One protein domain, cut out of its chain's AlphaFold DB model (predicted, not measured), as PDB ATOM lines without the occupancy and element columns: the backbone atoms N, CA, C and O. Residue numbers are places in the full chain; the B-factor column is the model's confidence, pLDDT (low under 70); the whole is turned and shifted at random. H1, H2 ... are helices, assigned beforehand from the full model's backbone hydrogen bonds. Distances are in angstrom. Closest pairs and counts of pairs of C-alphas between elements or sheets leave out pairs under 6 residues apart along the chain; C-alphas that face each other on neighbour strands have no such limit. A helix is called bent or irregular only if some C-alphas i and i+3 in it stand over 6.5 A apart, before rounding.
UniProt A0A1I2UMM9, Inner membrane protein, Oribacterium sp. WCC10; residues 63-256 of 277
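AT A GLANCE: This is residues 63 to 256 of the 277 residues of the protein "Inner membrane protein" of Oribacterium sp. WCC10 (UniProt A0A1I2UMM9). Two helices packed together, H2 and H7, form the core of a helical body; the hairpin H5 and H6 covers one side of it, while H1 crosses H7 on the other side and H8 covers H1. The longest helix, H3, folds back antiparallel on the side of H2 away from H7, short H4 sits at one end of the body, and residues 212 to 235 loop at the other. The printed part has 194 residues with eight named helices, H1 to H8 in chain order, and no named strand; its class is all helix. It is compact, with a radius of gyration of the C-alphas of 16.9 A and spans of 46 by 39 by 29 A.

HOW THE PARTS SIT: H3, residues 109 to 134, touches H2, residues 83 to 103, as a hairpin at a shallow tilt of 5 degrees, opposite ways; their closest C-alphas, Gly 91 and Ala 123, are 6.8 A apart. H2 is the hub, touching four helices. It is irregular, with C-alphas 97 and 100 7.1 A apart, and has a kink of 26 degrees near residue 97. H7, residues 192 to 211, is irregular too, with C-alphas 193 and 196 7.3 A apart. H7 touches H2 at a steep tilt of 43 degrees, the same way, closest at C-alphas Gly 96 and Phe 202, 4.3 A. H2, H5, H6 and H7 are a bundle, a group of helices packed together. H6, residues 177 to 190, touches residues 194 to 203 of H7 at 19 degrees, a shallow tilt, closest at C-alphas Glu 188 and Ala 195, 4.9 A. H5, residues 148 to 166, touches H6 at a shallow 25 degrees, opposite ways, closest at C-alphas Ile 151 and Ile 190, 4.8 A. H1, residues 63 to 78, touches H7 at a steep 50 degrees, closest at C-alphas Gly 70 and Gly 201, 4.6 A. H8, residues 236 to 256, touches H1, closest at C-alphas Thr 65 and Met 242, 4.8 A. H4, residues 138 to 143, is close to H3 but not clearly touching it. Each O i to N i+4 pair is within hydrogen-bond range in H1, H3, H4, H5, H6 and H8, against 12 of 17 in H2 and 14 of 16 in H7.

IN THESE COORDINATES: H1 begins at C-alpha 63, (190.637, 202.886, 118.414). H3 spans 35.4 A, H2 32.7 A, H8 30.5 A and H7 29.6 A. H8 ends at C-alpha 256, (176.776, 204.771, 96.362).

THE WHOLE: The C-alphas of His 133 and Lys 223, the two farthest apart, are 49.5 A apart. The printed part has no cut; H7 to H8 is a long link of 24 residues. The mean pLDDT of the printed part is 70.5, and 84 residues are under 70, among them residues 103 to 149.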
ATOM      1  N   GLY A  63     191.624 203.787 119.039       63.72
ATOM      2  CA  GLY A  63     190.637 202.886 118.414       63.72
ATOM      3  C   GLY A  63     189.835 203.506 117.255       63.72
ATOM      4  O   GLY A  63     189.446 202.811 116.322       63.72
ATOM      5  N   ARG A  64     189.661 204.835 117.240       61.38
ATOM      6  CA  ARG A  64     189.040 205.569 116.119       61.38
ATOM      7  C   ARG A  64     189.859 205.473 114.826       61.38
ATOM      8  O   ARG A  64     189.277 205.355 113.754       61.38
ATOM      9  N   THR A  65     191.187 205.502 114.920       66.50
ATOM     10  CA  THR A  65     192.082 205.364 113.763       66.50
ATOM     11  C   THR A  65     191.998 203.955 113.189       66.50
ATOM     12  O   THR A  65     191.847 203.808 111.980       66.50
ATOM     13  N   HIS A  66     192.002 202.929 114.050       71.75
ATOM     14  CA  HIS A  66     191.814 201.536 113.628       71.75
ATOM     15  C   HIS A  66     190.489 201.344 112.890       71.75
ATOM     16  O   HIS A  66     190.462 200.748 111.815       71.75
ATOM     17  N   PHE A  67     189.410 201.941 113.402       70.38
ATOM     18  CA  PHE A  67     188.107 201.902 112.749       70.38
ATOM     19  C   PHE A  67     188.119 202.531 111.346       70.38
ATOM     20  O   PHE A  67     187.719 201.876 110.388       70.38
ATOM     21  N   PHE A  68     188.583 203.779 111.195       70.06
ATOM     22  CA  PHE A  68     188.517 204.475 109.899       70.06
ATOM     23  C   PHE A  68     189.487 203.918 108.856       70.06
ATOM     24  O   PHE A  68     189.144 203.872 107.676       70.06
ATOM     25  N   VAL A  69     190.673 203.468 109.270       75.31
ATOM     26  CA  VAL A  69     191.624 202.812 108.361       75.31
ATOM     27  C   VAL A  69     191.086 201.453 107.920       75.31
ATOM     28  O   VAL A  69     191.109 201.157 106.725       75.31
ATOM     29  N   GLY A  70     190.540 200.655 108.842       77.88
ATOM     30  CA  GLY A  70     189.902 199.381 108.507       77.88
ATOM     31  C   GLY A  70     188.709 199.557 107.573       77.88
ATOM     32  O   GLY A  70     188.618 198.873 106.555       77.88
ATOM     33  N   ALA A  71     187.846 200.535 107.860       71.00
ATOM     34  CA  ALA A  71     186.701 200.887 107.029       71.00
ATOM     35  C   ALA A  71     187.113 201.276 105.601       71.00
ATOM     36  O   ALA A  71     186.616 200.695 104.638       71.00
ATOM     37  N   ALA A  72     188.062 202.204 105.457       73.25
ATOM     38  CA  ALA A  72     188.564 202.625 104.152       73.25
ATOM     39  C   ALA A  72     189.189 201.457 103.375       73.25
ATOM     40  O   ALA A  72     188.914 201.280 102.189       73.25
ATOM     41  N   THR A  73     189.987 200.627 104.054       78.12
ATOM     42  CA  THR A  73     190.647 199.462 103.448       78.12
ATOM     43  C   THR A  73     189.620 198.447 102.943       78.12
ATOM     44  O   THR A  73     189.723 197.980 101.809       78.12
ATOM     45  N   ALA A  74     188.590 198.143 103.737       78.19
ATOM     46  CA  ALA A  74     187.535 197.212 103.348       78.19
ATOM     47  C   ALA A  74     186.730 197.723 102.145       78.19
ATOM     48  O   ALA A  74     186.442 196.950 101.232       78.19
ATOM     49  N   LEU A  75     186.413 199.021 102.103       78.38
ATOM     50  CA  LEU A  75     185.681 199.628 100.987       78.38
ATOM     51  C   LEU A  75     186.492 199.621  99.685       78.38
ATOM     52  O   LEU A  75     185.952 199.265  98.640       78.38
ATOM     53  N   ILE A  76     187.787 199.948  99.742       80.88
ATOM     54  CA  ILE A  76     188.666 199.964  98.560       80.88
ATOM     55  C   ILE A  76     188.876 198.557  97.989       80.88
ATOM     56  O   ILE A  76     188.863 198.385  96.766       80.88
ATOM     57  N   ILE A  77     189.094 197.567  98.862       80.94
ATOM     58  CA  ILE A  77     189.439 196.198  98.458       80.94
ATOM     59  C   ILE A  77     188.197 195.414  98.033       80.94
ATOM     60  O   ILE A  77     188.200 194.809  96.966       80.94
ATOM     61  N   LEU A  78     187.148 195.404  98.862       80.19
ATOM     62  CA  LEU A  78     185.991 194.521  98.664       80.19
ATOM     63  C   LEU A  78     184.870 195.156  97.847       80.19
ATOM     64  O   LEU A  78     183.977 194.439  97.412       80.19
ATOM     65  N   ARG A  79     184.907 196.480  97.660       82.25
ATOM     66  CA  ARG A  79     184.028 197.244  96.764       82.25
ATOM     67  C   ARG A  79     182.560 196.790  96.795       82.25
ATOM     68  O   ARG A  79     182.039 196.319  95.788       82.25
ATOM     69  N   PRO A  80     181.867 196.894  97.945       74.75
ATOM     70  CA  PRO A  80     180.463 196.505  98.021       74.75
ATOM     71  C   PRO A  80     179.618 197.334  97.043       74.75
ATOM     72  O   PRO A  80     179.596 198.560  97.135       74.75
ATOM     73  N   GLU A  81     178.901 196.652  96.147       71.44
ATOM     74  CA  GLU A  81     178.040 197.272  95.125       71.44
ATOM     75  C   GLU A  81     176.595 197.476  95.606       71.44
ATOM     76  O   GLU A  81     175.846 198.280  95.052       71.44
ATOM     77  N   THR A  82     176.183 196.770  96.664       68.06
ATOM     78  CA  THR A  82     174.824 196.854  97.213       68.06
ATOM     79  C   THR A  82     174.821 197.279  98.674       68.06
ATOM     80  O   THR A  82     175.682 196.902  99.471       68.06
ATOM     81  N   LYS A  83     173.767 198.000  99.073       63.62
ATOM     82  CA  LYS A  83     173.531 198.379 100.477       63.62
ATOM     83  C   LYS A  83     173.394 197.156 101.396       63.62
ATOM     84  O   LYS A  83     173.816 197.206 102.548       63.62
ATOM     85  N   SER A  84     172.857 196.053 100.867       62.81
ATOM     86  CA  SER A  84     172.687 194.779 101.576       62.81
ATOM     87  C   SER A  84     173.998 194.052 101.876       62.81
ATOM     88  O   SER A  84     174.016 193.207 102.763       62.81
ATOM     89  N   LEU A  85     175.091 194.383 101.178       69.31
ATOM     90  CA  LEU A  85     176.435 193.895 101.488       69.31
ATOM     91  C   LEU A  85     177.248 194.934 102.267       69.31
ATOM     92  O   LEU A  85     177.939 194.587 103.222       69.31
ATOM     93  N   LEU A  86     177.109 196.211 101.897       71.38
ATOM     94  CA  LEU A  86     177.792 197.334 102.534       71.38
ATOM     95  C   LEU A  86     177.534 197.366 104.043       71.38
ATOM     96  O   LEU A  86     178.475 197.331 104.825       71.38
ATOM     97  N   VAL A  87     176.270 197.420 104.470       73.31
ATOM     98  CA  VAL A  87     175.924 197.590 105.891       73.31
ATOM     99  C   VAL A  87     176.465 196.447 106.767       73.31
ATOM    100  O   VAL A  87     177.206 196.736 107.711       73.31
ATOM    101  N   PRO A  88     176.170 195.163 106.484       68.62
ATOM    102  CA  PRO A  88     176.689 194.073 107.307       68.62
ATOM    103  C   PRO A  88     178.207 193.879 107.156       68.62
ATOM    104  O   PRO A  88     178.867 193.551 108.141       68.62
ATOM    105  N   GLY A  89     178.791 194.146 105.980       75.00
ATOM    106  CA  GLY A  89     180.242 194.116 105.777       75.00
ATOM    107  C   GLY A  89     180.975 195.169 106.613       75.00
ATOM    108  O   GLY A  89     181.949 194.864 107.302       75.00
ATOM    109  N   MET A  90     180.474 196.404 106.660       77.75
ATOM    110  CA  MET A  90     181.054 197.448 107.515       77.75
ATOM    111  C   MET A  90     180.889 197.132 109.005       77.75
ATOM    112  O   MET A  90     181.809 197.380 109.782       77.75
ATOM    113  N   GLY A  91     179.769 196.518 109.403       74.44
ATOM    114  CA  GLY A  91     179.588 195.996 110.760       74.44
ATOM    115  C   GLY A  91     180.638 194.941 111.122       74.44
ATOM    116  O   GLY A  91     181.286 195.042 112.160       74.44
ATOM    117  N   ALA A  92     180.875 193.972 110.234       79.00
ATOM    118  CA  ALA A  92     181.906 192.951 110.419       79.00
ATOM    119  C   ALA A  92     183.322 193.555 110.483       79.00
ATOM    120  O   ALA A  92     184.111 193.165 111.342       79.00
ATOM    121  N   THR A  93     183.618 194.551 109.641       79.69
ATOM    122  CA  THR A  93     184.885 195.310 109.664       79.69
ATOM    123  C   THR A  93     185.096 195.994 111.011       79.69
ATOM    124  O   THR A  93     186.183 195.922 111.581       79.69
ATOM    125  N   ALA A  94     184.049 196.627 111.549       76.19
ATOM    126  CA  ALA A  94     184.098 197.293 112.843       76.19
ATOM    127  C   ALA A  94     184.417 196.308 113.973       76.19
ATOM    128  O   ALA A  94     185.308 196.576 114.772       76.19
ATOM    129  N   ILE A  95     183.737 195.154 114.002       78.19
ATOM    130  CA  ILE A  95     183.982 194.099 114.997       78.19
ATOM    131  C   ILE A  95     185.419 193.576 114.867       78.19
ATOM    132  O   ILE A  95     186.130 193.503 115.866       78.19
ATOM    133  N   GLY A  96     185.878 193.272 113.648       79.19
ATOM    134  CA  GLY A  96     187.249 192.818 113.401       79.19
ATOM    135  C   GLY A  96     188.302 193.832 113.853       79.19
ATOM    136  O   GLY A  96     189.322 193.449 114.409       79.19
ATOM    137  N   GLY A  97     188.039 195.130 113.689       77.31
ATOM    138  CA  GLY A  97     188.959 196.196 114.093       77.31
ATOM    139  C   GLY A  97     189.064 196.438 115.603       77.31
ATOM    140  O   GLY A  97     190.009 197.101 116.029       77.31
ATOM    141  N   VAL A  98     188.123 195.931 116.410       77.62
ATOM    142  CA  VAL A  98     188.104 196.126 117.876       77.62
ATOM    143  C   VAL A  98     188.328 194.843 118.671       77.62
ATOM    144  O   VAL A  98     188.654 194.908 119.853       77.62
ATOM    145  N   ILE A  99     188.160 193.671 118.050       78.88
ATOM    146  CA  ILE A  99     188.223 192.386 118.758       78.88
ATOM    147  C   ILE A  99     189.611 192.097 119.348       78.88
ATOM    148  O   ILE A  99     189.706 191.402 120.352       78.88
ATOM    149  N   SER A 100     190.687 192.638 118.779       80.94
ATOM    150  CA  SER A 100     192.047 192.423 119.290       80.94
ATOM    151  C   SER A 100     192.260 193.035 120.682       80.94
ATOM    152  O   SER A 100     192.916 192.434 121.529       80.94
ATOM    153  N   ASP A 101     191.619 194.174 120.958       79.12
ATOM    154  CA  ASP A 101     191.815 194.961 122.184       79.12
ATOM    155  C   ASP A 101     191.035 194.441 123.402       79.12
ATOM    156  O   ASP A 101     191.188 194.965 124.513       79.12
ATOM    157  N   ILE A 102     190.220 193.391 123.249       74.81
ATOM    158  CA  ILE A 102     189.449 192.814 124.367       74.81
ATOM    159  C   ILE A 102     190.350 192.209 125.461       74.81
ATOM    160  O   ILE A 102     189.874 191.919 126.558       74.81
ATOM    161  N   ASP A 103     191.644 192.007 125.179       69.56
ATOM    162  CA  ASP A 103     192.652 191.493 126.118       69.56
ATOM    163  C   ASP A 103     193.297 192.587 127.008       69.56
ATOM    164  O   ASP A 103     194.162 192.300 127.844       69.56
ATOM    165  N   SER A 104     192.884 193.854 126.868       63.94
ATOM    166  CA  SER A 104     193.426 195.000 127.612       63.94
ATOM    167  C   SER A 104     192.838 195.137 129.034       63.94
ATOM    168  O   SER A 104     191.945 195.925 129.337       63.94
ATOM    169  N   GLY A 105     193.355 194.346 129.978       54.00
ATOM    170  CA  GLY A 105     192.903 194.352 131.377       54.00
ATOM    171  C   GLY A 105     193.529 195.428 132.283       54.00
ATOM    172  O   GLY A 105     194.605 195.181 132.813       54.00
ATOM    173  N   THR A 106     192.837 196.546 132.567       40.41
ATOM    174  CA  THR A 106     192.912 197.318 133.844       40.41
ATOM    175  C   THR A 106     191.719 198.279 133.981       40.41
ATOM    176  O   THR A 106     191.604 199.155 133.137       40.41
ATOM    177  N   SER A 107     190.877 198.125 135.020       42.28
ATOM    178  CA  SER A 107     189.700 198.927 135.482       42.28
ATOM    179  C   SER A 107     188.644 199.424 134.469       42.28
ATOM    180  O   SER A 107     187.481 199.553 134.834       42.28
ATOM    181  N   GLN A 108     188.999 199.652 133.208       44.53
ATOM    182  CA  GLN A 108     188.131 199.870 132.053       44.53
ATOM    183  C   GLN A 108     187.641 198.563 131.425       44.53
ATOM    184  O   GLN A 108     186.663 198.596 130.702       44.53
ATOM    185  N   ALA A 109     188.242 197.406 131.722       40.09
ATOM    186  CA  ALA A 109     187.895 196.133 131.078       40.09
ATOM    187  C   ALA A 109     186.430 195.693 131.288       40.09
ATOM    188  O   ALA A 109     185.838 195.119 130.383       40.09
ATOM    189  N   HIS A 110     185.812 196.011 132.434       46.88
ATOM    190  CA  HIS A 110     184.370 195.799 132.624       46.88
ATOM    191  C   HIS A 110     183.531 196.774 131.784       46.88
ATOM    192  O   HIS A 110     182.544 196.362 131.192       46.88
ATOM    193  N   GLN A 111     183.957 198.037 131.665       46.62
ATOM    194  CA  GLN A 111     183.288 199.025 130.813       46.62
ATOM    195  C   GLN A 111     183.484 198.736 129.318       46.62
ATOM    196  O   GLN A 111     182.597 199.027 128.528       46.62
ATOM    197  N   GLU A 112     184.621 198.168 128.914       44.84
ATOM    198  CA  GLU A 112     184.920 197.790 127.529       44.84
ATOM    199  C   GLU A 112     184.237 196.474 127.147       44.84
ATOM    200  O   GLU A 112     183.668 196.390 126.066       44.84
ATOM    201  N   ALA A 113     184.181 195.479 128.040       44.00
ATOM    202  CA  ALA A 113     183.353 194.287 127.844       44.00
ATOM    203  C   ALA A 113     181.867 194.657 127.725       44.00
ATOM    204  O   ALA A 113     181.201 194.201 126.797       44.00
ATOM    205  N   ASP A 114     181.375 195.562 128.580       47.12
ATOM    206  CA  ASP A 114     180.036 196.138 128.437       47.12
ATOM    207  C   ASP A 114     179.892 196.915 127.127       47.12
ATOM    208  O   ASP A 114     178.851 196.813 126.493       47.12
ATOM    209  N   LYS A 115     180.915 197.635 126.647       48.03
ATOM    210  CA  LYS A 115     180.887 198.295 125.328       48.03
ATOM    211  C   LYS A 115     180.930 197.317 124.163       48.03
ATOM    212  O   LYS A 115     180.347 197.628 123.135       48.03
ATOM    213  N   ILE A 116     181.587 196.167 124.276       48.88
ATOM    214  CA  ILE A 116     181.603 195.121 123.243       48.88
ATOM    215  C   ILE A 116     180.248 194.424 123.201       48.88
ATOM    216  O   ILE A 116     179.693 194.224 122.125       48.88
ATOM    217  N   VAL A 117     179.672 194.114 124.362       53.53
ATOM    218  CA  VAL A 117     178.310 193.580 124.464       53.53
ATOM    219  C   VAL A 117     177.307 194.611 123.948       53.53
ATOM    220  O   VAL A 117     176.479 194.283 123.106       53.53
ATOM    221  N   MET A 118     177.419 195.873 124.364       45.12
ATOM    222  CA  MET A 118     176.554 196.965 123.920       45.12
ATOM    223  C   MET A 118     176.728 197.258 122.430       45.12
ATOM    224  O   MET A 118     175.736 197.453 121.747       45.12
ATOM    225  N   SER A 119     177.948 197.250 121.890       43.97
ATOM    226  CA  SER A 119     178.192 197.461 120.458       43.97
ATOM    227  C   SER A 119     177.705 196.282 119.627       43.97
ATOM    228  O   SER A 119     177.151 196.503 118.558       43.97
ATOM    229  N   SER A 120     177.801 195.054 120.140       45.38
ATOM    230  CA  SER A 120     177.222 193.863 119.509       45.38
ATOM    231  C   SER A 120     175.694 193.910 119.525       45.38
ATOM    232  O   SER A 120     175.058 193.613 118.516       45.38
ATOM    233  N   VAL A 121     175.089 194.341 120.637       49.22
ATOM    234  CA  VAL A 121     173.636 194.541 120.766       49.22
ATOM    235  C   VAL A 121     173.156 195.690 119.878       49.22
ATOM    236  O   VAL A 121     172.139 195.545 119.210       49.22
ATOM    237  N   LEU A 122     173.889 196.803 119.811       46.81
ATOM    238  CA  LEU A 122     173.581 197.945 118.947       46.81
ATOM    239  C   LEU A 122     173.772 197.608 117.469       46.81
ATOM    240  O   LEU A 122     172.943 198.002 116.661       46.81
ATOM    241  N   ALA A 123     174.815 196.860 117.109       47.50
ATOM    242  CA  ALA A 123     175.022 196.378 115.747       47.50
ATOM    243  C   ALA A 123     173.895 195.423 115.340       47.50
ATOM    244  O   ALA A 123     173.331 195.573 114.259       47.50
ATOM    245  N   LEU A 124     173.499 194.505 116.227       49.53
ATOM    246  CA  LEU A 124     172.354 193.625 116.002       49.53
ATOM    247  C   LEU A 124     171.051 194.427 115.871       49.53
ATOM    248  O   LEU A 124     170.286 194.199 114.939       49.53
ATOM    249  N   ALA A 125     170.817 195.409 116.744       49.28
ATOM    250  CA  ALA A 125     169.652 196.288 116.678       49.28
ATOM    251  C   ALA A 125     169.640 197.129 115.394       49.28
ATOM    252  O   ALA A 125     168.597 197.250 114.763       49.28
ATOM    253  N   ALA A 126     170.785 197.660 114.961       49.00
ATOM    254  CA  ALA A 126     170.922 198.413 113.717       49.00
ATOM    255  C   ALA A 126     170.668 197.532 112.488       49.00
ATOM    256  O   ALA A 126     170.017 197.978 111.547       49.00
ATOM    257  N   VAL A 127     171.114 196.274 112.510       50.47
ATOM    258  CA  VAL A 127     170.811 195.283 111.467       50.47
ATOM    259  C   VAL A 127     169.315 194.963 111.436       50.47
ATOM    260  O   VAL A 127     168.725 194.953 110.361       50.47
ATOM    261  N   VAL A 128     168.674 194.771 112.595       53.16
ATOM    262  CA  VAL A 128     167.228 194.496 112.697       53.16
ATOM    263  C   VAL A 128     166.386 195.695 112.260       53.16
ATOM    264  O   VAL A 128     165.444 195.534 111.490       53.16
ATOM    265  N   LEU A 129     166.730 196.903 112.711       54.56
ATOM    266  CA  LEU A 129     166.061 198.144 112.312       54.56
ATOM    267  C   LEU A 129     166.296 198.449 110.830       54.56
ATOM    268  O   LEU A 129     165.377 198.885 110.137       54.56
ATOM    269  N   GLY A 130     167.505 198.183 110.334       51.97
ATOM    270  CA  GLY A 130     167.861 198.312 108.928       51.97
ATOM    271  C   GLY A 130     167.058 197.359 108.045       51.97
ATOM    272  O   GLY A 130     166.501 197.783 107.037       51.97
ATOM    273  N   GLU A 131     166.923 196.098 108.454       58.44
ATOM    274  CA  GLU A 131     166.072 195.112 107.780       58.44
ATOM    275  C   GLU A 131     164.591 195.518 107.825       58.44
ATOM    276  O   GLU A 131     163.898 195.426 106.812       58.44
ATOM    277  N   TYR A 132     164.112 196.013 108.972       56.28
ATOM    278  CA  TYR A 132     162.727 196.454 109.147       56.28
ATOM    279  C   TYR A 132     162.370 197.652 108.259       56.28
ATOM    280  O   TYR A 132     161.291 197.667 107.672       56.28
ATOM    281  N   HIS A 133     163.257 198.647 108.153       56.38
ATOM    282  CA  HIS A 133     162.970 199.894 107.440       56.38
ATOM    283  C   HIS A 133     163.345 199.856 105.952       56.38
ATOM    284  O   HIS A 133     162.639 200.434 105.131       56.38
ATOM    285  N   TYR A 134     164.445 199.185 105.597       56.38
ATOM    286  CA  TYR A 134     164.994 199.196 104.235       56.38
ATOM    287  C   TYR A 134     164.834 197.867 103.491       56.38
ATOM    288  O   TYR A 134     165.269 197.781 102.344       56.38
ATOM    289  N   HIS A 135     164.239 196.843 104.118       65.56
ATOM    290  CA  HIS A 135     164.002 195.528 103.512       65.56
ATOM    291  C   HIS A 135     165.258 194.961 102.826       65.56
ATOM    292  O   HIS A 135     165.236 194.574 101.659       65.56
ATOM    293  N   LEU A 136     166.380 194.944 103.556       60.50
ATOM    294  CA  LEU A 136     167.712 194.626 103.026       60.50
ATOM    295  C   LEU A 136     167.854 193.162 102.558       60.50
ATOM    296  O   LEU A 136     168.824 192.834 101.869       60.50
ATOM    297  N   GLY A 137     166.899 192.291 102.904       61.53
ATOM    298  CA  GLY A 137     166.880 190.878 102.527       61.53
ATOM    299  C   GLY A 137     167.837 190.025 103.358       61.53
ATOM    300  O   GLY A 137     168.163 188.902 102.964       61.53
ATOM    301  N   ILE A 138     168.290 190.542 104.505       58.56
ATOM    302  CA  ILE A 138     169.193 189.857 105.437       58.56
ATOM    303  C   ILE A 138     168.507 188.605 105.989       58.56
ATOM    304  O   ILE A 138     169.141 187.557 106.100       58.56
ATOM    305  N   TYR A 139     167.198 188.680 106.253       55.91
ATOM    306  CA  TYR A 139     166.393 187.563 106.750       55.91
ATOM    307  C   TYR A 139     166.369 186.379 105.771       55.91
ATOM    308  O   TYR A 139     166.657 185.243 106.150       55.91
ATOM    309  N   ASN A 140     166.098 186.656 104.492       53.91
ATOM    310  CA  ASN A 140     166.030 185.631 103.449       53.91
ATOM    311  C   ASN A 140     167.402 184.992 103.196       53.91
ATOM    312  O   ASN A 140     167.478 183.790 102.973       53.91
ATOM    313  N   ARG A 141     168.496 185.757 103.306       53.38
ATOM    314  CA  ARG A 141     169.866 185.225 103.203       53.38
ATOM    315  C   ARG A 141     170.288 184.384 104.407       53.38
ATOM    316  O   ARG A 141     170.974 183.386 104.218       53.38
ATOM    317  N   LEU A 142     169.861 184.735 105.623       49.66
ATOM    318  CA  LEU A 142     170.136 183.931 106.822       49.66
ATOM    319  C   LEU A 142     169.442 182.563 106.769       49.66
ATOM    320  O   LEU A 142     170.033 181.552 107.146       49.66
ATOM    321  N   LEU A 143     168.183 182.547 106.319       51.88
ATOM    322  CA  LEU A 143     167.321 181.363 106.353       51.88
ATOM    323  C   LEU A 143     167.396 180.494 105.103       51.88
ATOM    324  O   LEU A 143     167.149 179.296 105.202       51.88
ATOM    325  N   SER A 144     167.756 181.064 103.953       51.59
ATOM    326  CA  SER A 144     167.897 180.293 102.718       51.59
ATOM    327  C   SER A 144     169.153 179.417 102.696       51.59
ATOM    328  O   SER A 144     169.247 178.582 101.802       51.59
ATOM    329  N   ASP A 145     170.103 179.585 103.634       50.59
ATOM    330  CA  ASP A 145     171.457 179.025 103.468       50.59
ATOM    331  C   ASP A 145     172.097 178.354 104.705       50.59
ATOM    332  O   ASP A 145     173.314 178.133 104.737       50.59
ATOM    333  N   SER A 146     171.348 178.035 105.777       50.34
ATOM    334  CA  SER A 146     172.023 177.612 107.022       50.34
ATOM    335  C   SER A 146     171.275 176.635 107.925       50.34
ATOM    336  O   SER A 146     170.328 176.976 108.629       50.34
ATOM    337  N   ASN A 147     171.848 175.436 108.020       64.81
ATOM    338  CA  ASN A 147     171.753 174.533 109.159       64.81
ATOM    339  C   ASN A 147     172.048 175.308 110.465       64.81
ATOM    340  O   ASN A 147     173.180 175.741 110.683       64.81
ATOM    341  N   VAL A 148     171.044 175.485 111.333       62.09
ATOM    342  CA  VAL A 148     171.150 176.286 112.569       62.09
ATOM    343  C   VAL A 148     172.306 175.832 113.470       62.09
ATOM    344  O   VAL A 148     172.919 176.651 114.156       62.09
ATOM    345  N   TYR A 149     172.665 174.543 113.417       62.56
ATOM    346  CA  TYR A 149     173.788 173.987 114.166       62.56
ATOM    347  C   TYR A 149     175.130 174.573 113.717       62.56
ATOM    348  O   TYR A 149     175.984 174.787 114.570       62.56
ATOM    349  N   ARG A 150     175.294 174.919 112.430       76.12
ATOM    350  CA  ARG A 150     176.492 175.591 111.889       76.12
ATOM    351  C   ARG A 150     176.699 176.957 112.542       76.12
ATOM    352  O   ARG A 150     177.790 177.260 113.024       76.12
ATOM    353  N   ILE A 151     175.634 177.760 112.591       67.75
ATOM    354  CA  ILE A 151     175.647 179.101 113.193       67.75
ATOM    355  C   ILE A 151     175.948 178.993 114.691       67.75
ATOM    356  O   ILE A 151     176.848 179.668 115.188       67.75
ATOM    357  N   LEU A 152     175.247 178.103 115.405       67.81
ATOM    358  CA  LEU A 152     175.451 177.897 116.840       67.81
ATOM    359  C   LEU A 152     176.870 177.409 117.160       67.81
ATOM    360  O   LEU A 152     177.490 177.925 118.093       67.81
ATOM    361  N   SER A 153     177.415 176.466 116.385       73.62
ATOM    362  CA  SER A 153     178.791 175.997 116.573       73.62
ATOM    363  C   SER A 153     179.813 177.095 116.295       73.62
ATOM    364  O   SER A 153     180.729 177.277 117.093       73.62
ATOM    365  N   GLY A 154     179.633 177.875 115.222       73.69
ATOM    366  CA  GLY A 154     180.528 178.985 114.888       73.69
ATOM    367  C   GLY A 154     180.560 180.045 115.990       73.69
ATOM    368  O   GLY A 154     181.637 180.419 116.454       73.69
ATOM    369  N   PHE A 155     179.390 180.460 116.485       74.88
ATOM    370  CA  PHE A 155     179.289 181.407 117.602       74.88
ATOM    371  C   PHE A 155     179.888 180.860 118.902       74.88
ATOM    372  O   PHE A 155     180.561 181.596 119.622       74.88
ATOM    373  N   SER A 156     179.676 179.575 119.200       69.75
ATOM    374  CA  SER A 156     180.215 178.945 120.413       69.75
ATOM    375  C   SER A 156     181.743 178.953 120.416       69.75
ATOM    376  O   SER A 156     182.359 179.325 121.416       69.75
ATOM    377  N   VAL A 157     182.362 178.601 119.282       78.12
ATOM    378  CA  VAL A 157     183.824 178.642 119.127       78.12
ATOM    379  C   VAL A 157     184.334 180.081 119.199       78.12
ATOM    380  O   VAL A 157     185.292 180.334 119.925       78.12
ATOM    381  N   PHE A 158     183.667 181.035 118.538       79.56
ATOM    382  CA  PHE A 158     184.034 182.456 118.584       79.56
ATOM    383  C   PHE A 158     184.085 182.982 120.028       79.56
ATOM    384  O   PHE A 158     185.080 183.572 120.446       79.56
ATOM    385  N   ILE A 159     183.048 182.708 120.828       76.25
ATOM    386  CA  ILE A 159     182.999 183.096 122.247       76.25
ATOM    387  C   ILE A 159     184.106 182.394 123.044       76.25
ATOM    388  O   ILE A 159     184.771 183.028 123.864       76.25
ATOM    389  N   GLY A 160     184.336 181.102 122.794       70.56
ATOM    390  CA  GLY A 160     185.418 180.347 123.428       70.56
ATOM    391  C   GLY A 160     186.796 180.965 123.176       70.56
ATOM    392  O   GLY A 160     187.588 181.100 124.112       70.56
ATOM    393  N   LEU A 161     187.058 181.410 121.944       76.94
ATOM    394  CA  LEU A 161     188.289 182.107 121.569       76.94
ATOM    395  C   LEU A 161     188.413 183.472 122.253       76.94
ATOM    396  O   LEU A 161     189.500 183.795 122.729       76.94
ATOM    397  N   CYS A 162     187.323 184.239 122.381       75.88
ATOM    398  CA  CYS A 162     187.323 185.490 123.151       75.88
ATOM    399  C   CYS A 162     187.705 185.243 124.613       75.88
ATOM    400  O   CYS A 162     188.614 185.882 125.137       75.88
ATOM    401  N   ILE A 163     187.053 184.275 125.267       73.38
ATOM    402  CA  ILE A 163     187.323 183.927 126.671       73.38
ATOM    403  C   ILE A 163     188.772 183.468 126.840       73.38
ATOM    404  O   ILE A 163     189.431 183.832 127.816       73.38
ATOM    405  N   PHE A 164     189.276 182.658 125.906       79.00
ATOM    406  CA  PHE A 164     190.670 182.236 125.908       79.00
ATOM    407  C   PHE A 164     191.612 183.435 125.768       79.00
ATOM    408  O   PHE A 164     192.528 183.573 126.577       79.00
ATOM    409  N   GLY A 165     191.365 184.315 124.798       77.06
ATOM    410  CA  GLY A 165     192.183 185.491 124.520       77.06
ATOM    411  C   GLY A 165     192.233 186.491 125.667       77.06
ATOM    412  O   GLY A 165     193.318 186.945 126.016       77.06
ATOM    413  N   MET A 166     191.107 186.734 126.340       75.81
ATOM    414  CA  MET A 166     191.040 187.585 127.537       75.81
ATOM    415  C   MET A 166     191.881 187.056 128.709       75.81
ATOM    416  O   MET A 166     192.267 187.823 129.589       75.81
ATOM    417  N   LYS A 167     192.159 185.746 128.753       75.12
ATOM    418  CA  LYS A 167     193.040 185.132 129.764       75.12
ATOM    419  C   LYS A 167     194.519 185.205 129.381       75.12
ATOM    420  O   LYS A 167     195.371 184.921 130.224       75.12
ATOM    421  N   GLN A 168     194.835 185.534 128.130       78.50
ATOM    422  CA  GLN A 168     196.211 185.679 127.675       78.50
ATOM    423  C   GLN A 168     196.759 187.072 128.028       78.50
ATOM    424  O   GLN A 168     195.993 188.016 128.207       78.50
ATOM    425  N   PRO A 169     198.090 187.241 128.139       80.81
ATOM    426  CA  PRO A 169     198.684 188.561 128.331       80.81
ATOM    427  C   PRO A 169     198.289 189.535 127.212       80.81
ATOM    428  O   PRO A 169     198.303 189.147 126.046       80.81
ATOM    429  N   HIS A 170     198.035 190.799 127.549       81.69
ATOM    430  CA  HIS A 170     197.731 191.841 126.560       81.69
ATOM    431  C   HIS A 170     198.781 191.894 125.430       81.69
ATOM    432  O   HIS A 170     199.989 191.832 125.705       81.69
ATOM    433  N   ARG A 171     198.326 192.027 124.173       77.75
ATOM    434  CA  ARG A 171     199.147 192.004 122.936       77.75
ATOM    435  C   ARG A 171     199.872 190.688 122.689       77.75
ATOM    436  O   ARG A 171     201.009 190.658 122.201       77.75
ATOM    437  N   SER A 172     199.231 189.586 123.070       85.38
ATOM    438  CA  SER A 172     199.718 188.240 122.776       85.38
ATOM    439  C   SER A 172     198.829 187.537 121.754       85.38
ATOM    440  O   SER A 172     198.935 187.836 120.572       85.38
ATOM    441  N   PHE A 173     197.964 186.622 122.183       88.75
ATOM    442  CA  PHE A 173     197.108 185.840 121.299       88.75
ATOM    443  C   PHE A 173     196.204 186.729 120.440       88.75
ATOM    444  O   PHE A 173     196.217 186.572 119.225       88.75
ATOM    445  N   MET A 174     195.499 187.699 121.031       86.94
ATOM    446  CA  MET A 174     194.544 188.547 120.301       86.94
ATOM    447  C   MET A 174     195.201 189.473 119.264       86.94
ATOM    448  O   MET A 174     194.533 189.931 118.348       86.94
ATOM    449  N   HIS A 175     196.519 189.673 119.346       90.69
ATOM    450  CA  HIS A 175     197.313 190.452 118.394       90.69
ATOM    451  C   HIS A 175     198.237 189.545 117.559       90.69
ATOM    452  O   HIS A 175     199.437 189.793 117.415       90.69
ATOM    453  N   SER A 176     197.697 188.429 117.062       90.25
ATOM    454  CA  SER A 176     198.452 187.441 116.289       90.25
ATOM    455  C   SER A 176     197.753 187.048 114.992       90.25
ATOM    456  O   SER A 176     196.525 187.088 114.893       90.25
ATOM    457  N   PHE A 177     198.532 186.587 114.009       89.50
ATOM    458  CA  PHE A 177     197.980 186.022 112.773       89.50
ATOM    459  C   PHE A 177     197.146 184.763 113.032       89.50
ATOM    460  O   PHE A 177     196.210 184.483 112.288       89.50
ATOM    461  N   LEU A 178     197.448 184.028 114.108       91.06
ATOM    462  CA  LEU A 178     196.650 182.877 114.513       91.06
ATOM    463  C   LEU A 178     195.254 183.305 114.980       91.06
ATOM    464  O   LEU A 178     194.273 182.693 114.569       91.06
ATOM    465  N   ALA A 179     195.145 184.357 115.797       89.88
ATOM    466  CA  ALA A 179     193.839 184.886 116.185       89.88
ATOM    467  C   ALA A 179     193.077 185.433 114.975       89.88
ATOM    468  O   ALA A 179     191.915 185.074 114.799       89.88
ATOM    469  N   LEU A 180     193.736 186.204 114.100       92.31
ATOM    470  CA  LEU A 180     193.139 186.664 112.843       92.31
ATOM    471  C   LEU A 180     192.517 185.497 112.062       92.31
ATOM    472  O   LEU A 180     191.348 185.573 111.687       92.31
ATOM    473  N   PHE A 181     193.274 184.416 111.856       93.69
ATOM    474  CA  PHE A 181     192.798 183.226 111.152       93.69
ATOM    475  C   PHE A 181     191.602 182.583 111.864       93.69
ATOM    476  O   PHE A 181     190.541 182.444 111.264       93.69
ATOM    477  N   LEU A 182     191.735 182.257 113.153       91.12
ATOM    478  CA  LEU A 182     190.702 181.536 113.903       91.12
ATOM    479  C   LEU A 182     189.387 182.321 114.003       91.12
ATOM    480  O   LEU A 182     188.317 181.762 113.763       91.12
ATOM    481  N   PHE A 183     189.451 183.617 114.318       89.12
ATOM    482  CA  PHE A 183     188.255 184.454 114.395       89.12
ATOM    483  C   PHE A 183     187.616 184.660 113.019       89.12
ATOM    484  O   PHE A 183     186.392 184.598 112.911       89.12
ATOM    485  N   THR A 184     188.418 184.836 111.963       88.50
ATOM    486  CA  THR A 184     187.898 184.937 110.590       88.50
ATOM    487  C   THR A 184     187.204 183.645 110.168       88.50
ATOM    488  O   THR A 184     186.092 183.716 109.658       88.50
ATOM    489  N   SER A 185     187.782 182.473 110.450       88.81
ATOM    490  CA  SER A 185     187.147 181.181 110.160       88.81
ATOM    491  C   SER A 185     185.832 180.998 110.921       88.81
ATOM    492  O   SER A 185     184.869 180.472 110.369       88.81
ATOM    493  N   CYS A 186     185.734 181.470 112.168       81.44
ATOM    494  CA  CYS A 186     184.455 181.489 112.878       81.44
ATOM    495  C   CYS A 186     183.423 182.372 112.166       81.44
ATOM    496  O   CYS A 186     182.287 181.944 111.980       81.44
ATOM    497  N   VAL A 187     183.804 183.582 111.743       84.12
ATOM    498  CA  VAL A 187     182.901 184.473 110.995       84.12
ATOM    499  C   VAL A 187     182.529 183.870 109.645       84.12
ATOM    500  O   VAL A 187     181.378 183.983 109.253       84.12
ATOM    501  N   GLU A 188     183.436 183.171 108.970       87.06
ATOM    502  CA  GLU A 188     183.162 182.466 107.716       87.06
ATOM    503  C   GLU A 188     182.127 181.352 107.900       87.06
ATOM    504  O   GLU A 188     181.187 181.252 107.120       87.06
ATOM    505  N   VAL A 189     182.224 180.572 108.978       79.50
ATOM    506  CA  VAL A 189     181.233 179.534 109.315       79.50
ATOM    507  C   VAL A 189     179.852 180.134 109.615       79.50
ATOM    508  O   VAL A 189     178.825 179.547 109.250       79.50
ATOM    509  N   ILE A 190     179.808 181.289 110.284       76.94
ATOM    510  CA  ILE A 190     178.558 181.962 110.665       76.94
ATOM    511  C   ILE A 190     177.949 182.689 109.452       76.94
ATOM    512  O   ILE A 190     176.797 182.439 109.097       76.94
ATOM    513  N   PHE A 191     178.723 183.569 108.818       77.88
ATOM    514  CA  PHE A 191     178.342 184.460 107.723       77.88
ATOM    515  C   PHE A 191     179.474 184.569 106.674       77.88
ATOM    516  O   PHE A 191     180.233 185.547 106.682       77.88
ATOM    517  N   PRO A 192     179.562 183.623 105.716       82.69
ATOM    518  CA  PRO A 192     180.646 183.573 104.727       82.69
ATOM    519  C   PRO A 192     180.846 184.888 103.965       82.69
ATOM    520  O   PRO A 192     181.968 185.343 103.763       82.69
ATOM    521  N   THR A 193     179.747 185.552 103.596       80.00
ATOM    522  CA  THR A 193     179.767 186.778 102.786       80.00
ATOM    523  C   THR A 193     180.489 187.947 103.467       80.00
ATOM    524  O   THR A 193     181.047 188.797 102.777       80.00
ATOM    525  N   VAL A 194     180.495 188.016 104.804       82.50
ATOM    526  CA  VAL A 194     181.096 189.146 105.543       82.50
ATOM    527  C   VAL A 194     182.433 188.808 106.202       82.50
ATOM    528  O   VAL A 194     183.097 189.703 106.723       82.50
ATOM    529  N   ALA A 195     182.874 187.550 106.156       86.12
ATOM    530  CA  ALA A 195     184.158 187.140 106.721       86.12
ATOM    531  C   ALA A 195     185.369 187.901 106.143       86.12
ATOM    532  O   ALA A 195     186.214 188.323 106.935       86.12
ATOM    533  N   PRO A 196     185.440 188.202 104.827       88.06
ATOM    534  CA  PRO A 196     186.525 189.022 104.285       88.06
ATOM    535  C   PRO A 196     186.565 190.434 104.885       88.06
ATOM    536  O   PRO A 196     187.641 190.977 105.126       88.06
ATOM    537  N   TYR A 197     185.403 191.019 105.186       86.94
ATOM    538  CA  TYR A 197     185.314 192.339 105.812       86.94
ATOM    539  C   TYR A 197     185.852 192.314 107.246       86.94
ATOM    540  O   TYR A 197     186.644 193.173 107.632       86.94
ATOM    541  N   PHE A 198     185.470 191.294 108.020       87.06
ATOM    542  CA  PHE A 198     186.018 191.064 109.356       87.06
ATOM    543  C   PHE A 198     187.543 190.906 109.320       87.06
ATOM    544  O   PHE A 198     188.248 191.558 110.092       87.06
ATOM    545  N   ALA A 199     188.049 190.087 108.393       90.62
ATOM    546  CA  ALA A 199     189.474 189.832 108.232       90.62
ATOM    547  C   ALA A 199     190.253 191.114 107.925       90.62
ATOM    548  O   ALA A 199     191.296 191.349 108.528       90.62
ATOM    549  N   ILE A 200     189.739 191.971 107.034       89.50
ATOM    550  CA  ILE A 200     190.366 193.264 106.721       89.50
ATOM    551  C   ILE A 200     190.352 194.188 107.937       89.50
ATOM    552  O   ILE A 200     191.372 194.808 108.232       89.50
ATOM    553  N   GLY A 201     189.241 194.254 108.676       83.31
ATOM    554  CA  GLY A 201     189.162 195.023 109.919       83.31
ATOM    555  C   GLY A 201     190.238 194.597 110.921       83.31
ATOM    556  O   GLY A 201     191.028 195.423 111.374       83.31
ATOM    557  N   PHE A 202     190.343 193.296 111.184       87.38
ATOM    558  CA  PHE A 202     191.331 192.731 112.106       87.38
ATOM    559  C   PHE A 202     192.764 192.918 111.587       87.38
ATOM    560  O   PHE A 202     193.636 193.398 112.310       87.38
ATOM    561  N   ALA A 203     193.029 192.613 110.317       88.94
ATOM    562  CA  ALA A 203     194.351 192.787 109.723       88.94
ATOM    563  C   ALA A 203     194.800 194.255 109.752       88.94
ATOM    564  O   ALA A 203     195.952 194.533 110.080       88.94
ATOM    565  N   SER A 204     193.896 195.200 109.478       82.31
ATOM    566  CA  SER A 204     194.193 196.632 109.583       82.31
ATOM    567  C   SER A 204     194.559 197.028 111.012       82.31
ATOM    568  O   SER A 204     195.478 197.823 111.207       82.31
ATOM    569  N   HIS A 205     193.913 196.416 112.011       86.25
ATOM    570  CA  HIS A 205     194.259 196.628 113.406       86.25
ATOM    571  C   HIS A 205     195.703 196.193 113.689       86.25
ATOM    572  O   HIS A 205     196.478 197.005 114.191       86.25
ATOM    573  N   LEU A 206     196.075 194.968 113.295       85.69
ATOM    574  CA  LEU A 206     197.442 194.450 113.442       85.69
ATOM    575  C   LEU A 206     198.463 195.337 112.721       85.69
ATOM    576  O   LEU A 206     199.472 195.722 113.291       85.69
ATOM    577  N   VAL A 207     198.198 195.731 111.472       83.75
ATOM    578  CA  VAL A 207     199.131 196.578 110.710       83.75
ATOM    579  C   VAL A 207     199.363 197.917 111.411       83.75
ATOM    580  O   VAL A 207     200.507 198.354 111.530       83.75
ATOM    581  N   ILE A 208     198.308 198.567 111.906       80.62
ATOM    582  CA  ILE A 208     198.438 199.847 112.613       80.62
ATOM    583  C   ILE A 208     199.215 199.679 113.922       80.62
ATOM    584  O   ILE A 208     200.055 200.524 114.247       80.62
ATOM    585  N   ASP A 209     198.989 198.591 114.656       80.12
ATOM    586  CA  ASP A 209     199.711 198.328 115.900       80.12
ATOM    587  C   ASP A 209     201.172 197.912 115.662       80.12
ATOM    588  O   ASP A 209     202.061 198.341 116.405       80.12
ATOM    589  N   LEU A 210     201.472 197.216 114.564       79.12
ATOM    590  CA  LEU A 210     202.833 196.934 114.108       79.12
ATOM    591  C   LEU A 210     203.607 198.217 113.768       79.12
ATOM    592  O   LEU A 210     204.808 198.311 114.046       79.12
ATOM    593  N   LEU A 211     202.943 199.219 113.185       76.00
ATOM    594  CA  LEU A 211     203.546 200.527 112.887       76.00
ATOM    595  C   LEU A 211     203.896 201.316 114.154       76.00
ATOM    596  O   LEU A 211     204.712 202.240 114.107       76.00
ATOM    597  N   ASN A 212     203.314 200.956 115.292       74.56
ATOM    598  CA  ASN A 212     203.486 201.651 116.551       74.56
ATOM    599  C   ASN A 212     204.805 201.280 117.263       74.56
ATOM    600  O   ASN A 212     205.473 200.301 116.933       74.56
ATOM    601  N   LYS A 213     205.207 202.070 118.268       62.75
ATOM    602  CA  LYS A 213     206.454 201.890 119.044       62.75
ATOM    603  C   LYS A 213     206.441 200.692 119.996       62.75
ATOM    604  O   LYS A 213     207.504 200.267 120.451       62.75
ATOM    605  N   ARG A 214     205.260 200.175 120.337       65.38
ATOM    606  CA  ARG A 214     205.082 199.052 121.263       65.38
ATOM    607  C   ARG A 214     204.784 197.790 120.462       65.38
ATOM    608  O   ARG A 214     203.782 197.746 119.767       65.38
ATOM    609  N   GLY A 215     205.649 196.785 120.573       68.62
ATOM    610  CA  GLY A 215     205.524 195.583 119.754       68.62
ATOM    611  C   GLY A 215     204.459 194.597 120.213       68.62
ATOM    612  O   GLY A 215     204.165 194.489 121.404       68.62
ATOM    613  N   GLU A 216     203.945 193.844 119.248       79.81
ATOM    614  CA  GLU A 216     202.929 192.801 119.408       79.81
ATOM    615  C   GLU A 216     203.474 191.425 118.988       79.81
ATOM    616  O   GLU A 216     204.452 191.321 118.237       79.81
ATOM    617  N   ARG A 217     202.889 190.344 119.520       83.69
ATOM    618  CA  ARG A 217     203.329 188.964 119.245       83.69
ATOM    619  C   ARG A 217     202.594 188.375 118.039       83.69
ATOM    620  O   ARG A 217     201.853 187.406 118.178       83.69
ATOM    621  N   LEU A 218     202.886 188.905 116.849       82.94
ATOM    622  CA  LEU A 218     202.270 188.468 115.585       82.94
ATOM    623  C   LEU A 218     202.313 186.950 115.356       82.94
ATOM    624  O   LEU A 218     201.374 186.375 114.810       82.94
ATOM    625  N   LEU A 219     203.396 186.301 115.793       86.88
ATOM    626  CA  LEU A 219     203.624 184.863 115.644       86.88
ATOM    627  C   LEU A 219     203.453 184.096 116.966       86.88
ATOM    628  O   LEU A 219     204.214 183.168 117.258       86.88
ATOM    629  N   TRP A 220     202.496 184.509 117.802       84.69
ATOM    630  CA  TRP A 220     202.094 183.744 118.986       84.69
ATOM    631  C   TRP A 220     201.912 182.251 118.623       84.69
ATOM    632  O   TRP A 220     201.311 181.965 117.586       84.69
ATOM    633  N   PRO A 221     202.433 181.291 119.420       83.44
ATOM    634  CA  PRO A 221     202.910 181.415 120.806       83.44
ATOM    635  C   PRO A 221     204.385 181.811 120.974       83.44
ATOM    636  O   PRO A 221     204.890 181.837 122.101       83.44
ATOM    637  N   MET A 222     205.102 182.151 119.898       81.25
ATOM    638  CA  MET A 222     206.491 182.599 120.019       81.25
ATOM    639  C   MET A 222     206.579 183.916 120.804       81.25
ATOM    640  O   MET A 222     205.765 184.825 120.649       81.25
ATOM    641  N   LYS A 223     207.601 184.045 121.661       75.19
ATOM    642  CA  LYS A 223     207.786 185.226 122.530       75.19
ATOM    643  C   LYS A 223     208.307 186.468 121.789       75.19
ATOM    644  O   LYS A 223     208.439 187.520 122.410       75.19
ATOM    645  N   LYS A 224     208.624 186.351 120.495       76.44
ATOM    646  CA  LYS A 224     209.177 187.439 119.681       76.44
ATOM    647  C   LYS A 224     208.099 188.490 119.409       76.44
ATOM    648  O   LYS A 224     207.029 188.158 118.907       76.44
ATOM    649  N   SER A 225     208.392 189.742 119.748       76.88
ATOM    650  CA  SER A 225     207.545 190.891 119.439       76.88
ATOM    651  C   SER A 225     208.064 191.632 118.209       76.88
ATOM    652  O   SER A 225     209.274 191.720 117.986       76.88
ATOM    653  N   PHE A 226     207.143 192.169 117.414       75.50
ATOM    654  CA  PHE A 226     207.436 192.946 116.212       75.50
ATOM    655  C   PHE A 226     206.914 194.373 116.381       75.50
ATOM    656  O   PHE A 226     205.835 194.574 116.926       75.50
ATOM    657  N   SER A 227     207.704 195.364 115.967       79.00
ATOM    658  CA  SER A 227     207.351 196.791 115.975       79.00
ATOM    659  C   SER A 227     208.236 197.515 114.969       79.00
ATOM    660  O   SER A 227     209.459 197.361 115.001       79.00
ATOM    661  N   LEU A 228     207.624 198.311 114.096       70.12
ATOM    662  CA  LEU A 228     208.318 199.132 113.104       70.12
ATOM    663  C   LEU A 228     208.676 200.523 113.652       70.12
ATOM    664  O   LEU A 228     209.497 201.215 113.058       70.12
ATOM    665  N   LYS A 229     208.118 200.922 114.808       72.69
ATOM    666  CA  LYS A 229     208.389 202.197 115.508       72.69
ATOM    667  C   LYS A 229     208.186 203.460 114.652       72.69
ATOM    668  O   LYS A 229     208.738 204.509 114.982       72.69
ATOM    669  N   LEU A 230     207.385 203.373 113.591       59.44
ATOM    670  CA  LEU A 230     207.150 204.456 112.632       59.44
ATOM    671  C   LEU A 230     206.115 205.473 113.134       59.44
ATOM    672  O   LEU A 230     206.190 206.649 112.790       59.44
ATOM    673  N   CYS A 231     205.166 205.041 113.968       60.16
ATOM    674  CA  CYS A 231     204.034 205.852 114.410       60.16
ATOM    675  C   CYS A 231     204.034 206.086 115.927       60.16
ATOM    676  O   CYS A 231     204.455 205.247 116.722       60.16
ATOM    677  N   SER A 232     203.542 207.260 116.318       58.78
ATOM    678  CA  SER A 232     203.287 207.680 117.697       58.78
ATOM    679  C   SER A 232     201.793 207.977 117.835       58.78
ATOM    680  O   SER A 232     201.224 208.640 116.971       58.78
ATOM    681  N   SER A 233     201.178 207.538 118.932       53.38
ATOM    682  CA  SER A 233     199.752 207.714 119.270       53.38
ATOM    683  C   SER A 233     199.250 209.166 119.263       53.38
ATOM    684  O   SER A 233     198.062 209.406 119.067       53.38
ATOM    685  N   ARG A 234     200.149 210.140 119.470       52.50
ATOM    686  CA  ARG A 234     199.892 211.596 119.400       52.50
ATOM    687  C   ARG A 234     200.659 212.286 118.264       52.50
ATOM    688  O   ARG A 234     200.897 213.486 118.312       52.50
ATOM    689  N   GLY A 235     201.133 211.521 117.283       61.31
ATOM    690  CA  GLY A 235     201.842 212.058 116.126       61.31
ATOM    691  C   GLY A 235     200.891 212.472 115.005       61.31
ATOM    692  O   GLY A 235     199.825 211.878 114.845       61.31
ATOM    693  N   LEU A 236     201.337 213.414 114.171       65.44
ATOM    694  CA  LEU A 236     200.648 213.854 112.947       65.44
ATOM    695  C   LEU A 236     200.209 212.683 112.052       65.44
ATOM    696  O   LEU A 236     199.172 212.751 111.404       65.44
ATOM    697  N   ILE A 237     200.960 211.577 112.062       69.12
ATOM    698  CA  ILE A 237     200.652 210.374 111.279       69.12
ATOM    699  C   ILE A 237     199.322 209.738 111.714       69.12
ATOM    700  O   ILE A 237     198.556 209.296 110.866       69.12
ATOM    701  N   ASN A 238     199.003 209.723 113.013       67.94
ATOM    702  CA  ASN A 238     197.738 209.168 113.502       67.94
ATOM    703  C   ASN A 238     196.536 210.017 113.065       67.94
ATOM    704  O   ASN A 238     195.526 209.473 112.621       67.94
ATOM    705  N   GLU A 239     196.654 211.343 113.158       69.19
ATOM    706  CA  GLU A 239     195.606 212.258 112.693       69.19
ATOM    707  C   GLU A 239     195.425 212.197 111.175       69.19
ATOM    708  O   GLU A 239     194.291 212.189 110.693       69.19
ATOM    709  N   LEU A 240     196.522 212.083 110.424       73.31
ATOM    710  CA  LEU A 240     196.491 211.957 108.971       73.31
ATOM    711  C   LEU A 240     195.836 210.641 108.534       73.31
ATOM    712  O   LEU A 240     194.931 210.672 107.705       73.31
ATOM    713  N   LEU A 241     196.210 209.505 109.135       71.12
ATOM    714  CA  LEU A 241     195.581 208.204 108.866       71.12
ATOM    715  C   LEU A 241     194.076 208.228 109.153       71.12
ATOM    716  O   LEU A 241     193.283 207.739 108.349       71.12
ATOM    717  N   MET A 242     193.674 208.833 110.273       67.88
ATOM    718  CA  MET A 242     192.264 208.970 110.633       67.88
ATOM    719  C   MET A 242     191.506 209.858 109.635       67.88
ATOM    720  O   MET A 242     190.426 209.481 109.181       67.88
ATOM    721  N   THR A 243     192.066 211.016 109.280       67.62
ATOM    722  CA  THR A 243     191.431 211.984 108.372       67.62
ATOM    723  C   THR A 243     191.292 211.408 106.967       67.62
ATOM    724  O   THR A 243     190.210 211.452 106.387       67.62
ATOM    725  N   VAL A 244     192.351 210.789 106.441       71.69
ATOM    726  CA  VAL A 244     192.333 210.136 105.125       71.69
ATOM    727  C   VAL A 244     191.340 208.972 105.108       71.69
ATOM    728  O   VAL A 244     190.517 208.891 104.198       71.69
ATOM    729  N   GLY A 245     191.341 208.115 106.136       67.56
ATOM    730  CA  GLY A 245     190.394 207.000 106.238       67.56
ATOM    731  C   GLY A 245     188.931 207.458 106.287       67.56
ATOM    732  O   GLY A 245     188.068 206.876 105.624       67.56
ATOM    733  N   MET A 246     188.647 208.544 107.011       69.88
ATOM    734  CA  MET A 246     187.316 209.152 107.060       69.88
ATOM    735  C   MET A 246     186.896 209.714 105.697       69.88
ATOM    736  O   MET A 246     185.784 209.436 105.251       69.88
ATOM    737  N   MET A 247     187.780 210.452 105.020       69.44
ATOM    738  CA  MET A 247     187.500 211.047 103.708       69.44
ATOM    739  C   MET A 247     187.225 209.987 102.640       69.44
ATOM    740  O   MET A 247     186.246 210.106 101.909       69.44
ATOM    741  N   ILE A 248     188.034 208.925 102.588       73.00
ATOM    742  CA  ILE A 248     187.834 207.802 101.659       73.00
ATOM    743  C   ILE A 248     186.494 207.115 101.931       73.00
ATOM    744  O   ILE A 248     185.716 206.886 101.007       73.00
ATOM    745  N   SER A 249     186.204 206.820 103.201       68.62
ATOM    746  CA  SER A 249     184.955 206.155 103.580       68.62
ATOM    747  C   SER A 249     183.738 207.009 103.220       68.62
ATOM    748  O   SER A 249     182.765 206.499 102.666       68.62
ATOM    749  N   ALA A 250     183.801 208.318 103.482       68.56
ATOM    750  CA  ALA A 250     182.741 209.257 103.142       68.56
ATOM    751  C   ALA A 250     182.542 209.372 101.624       68.56
ATOM    752  O   ALA A 250     181.409 209.262 101.168       68.56
ATOM    753  N   ALA A 251     183.620 209.529 100.847       69.81
ATOM    754  CA  ALA A 251     183.565 209.620  99.387       69.81
ATOM    755  C   ALA A 251     182.980 208.352  98.744       69.81
ATOM    756  O   ALA A 251     182.153 208.428  97.836       69.81
ATOM    757  N   TYR A 252     183.356 207.176  99.248       68.31
ATOM    758  CA  TYR A 252     182.820 205.913  98.752       68.31
ATOM    759  C   TYR A 252     181.323 205.775  99.076       68.31
ATOM    760  O   TYR A 252     180.519 205.459  98.200       68.31
ATOM    761  N   ILE A 253     180.910 206.086 100.310       67.56
ATOM    762  CA  ILE A 253     179.497 206.022 100.715       67.56
ATOM    763  C   ILE A 253     178.641 207.025  99.926       67.56
ATOM    764  O   ILE A 253     177.538 206.674  99.511       67.56
ATOM    765  N   THR A 254     179.128 208.246  99.681       66.94
ATOM    766  CA  THR A 254     178.392 209.243  98.883       66.94
ATOM    767  C   THR A 254     178.288 208.854  97.411       66.94
ATOM    768  O   THR A 254     177.262 209.124  96.786       66.94
ATOM    769  N   SER A 255     179.289 208.159  96.860       65.62
ATOM    770  CA  SER A 255     179.230 207.626  95.491       65.62
ATOM    771  C   SER A 255     178.148 206.551  95.308       65.62
ATOM    772  O   SER A 255     177.549 206.454  94.244       65.62
ATOM    773  N   LEU A 256     177.829 205.795  96.365       62.09
ATOM    774  CA  LEU A 256     176.776 204.771  96.362       62.09
ATOM    775  C   LEU A 256     175.364 205.334  96.596       62.09
ATOM    776  O   LEU A 256     174.373 204.635  96.371       62.09
TER     777      LEU A 256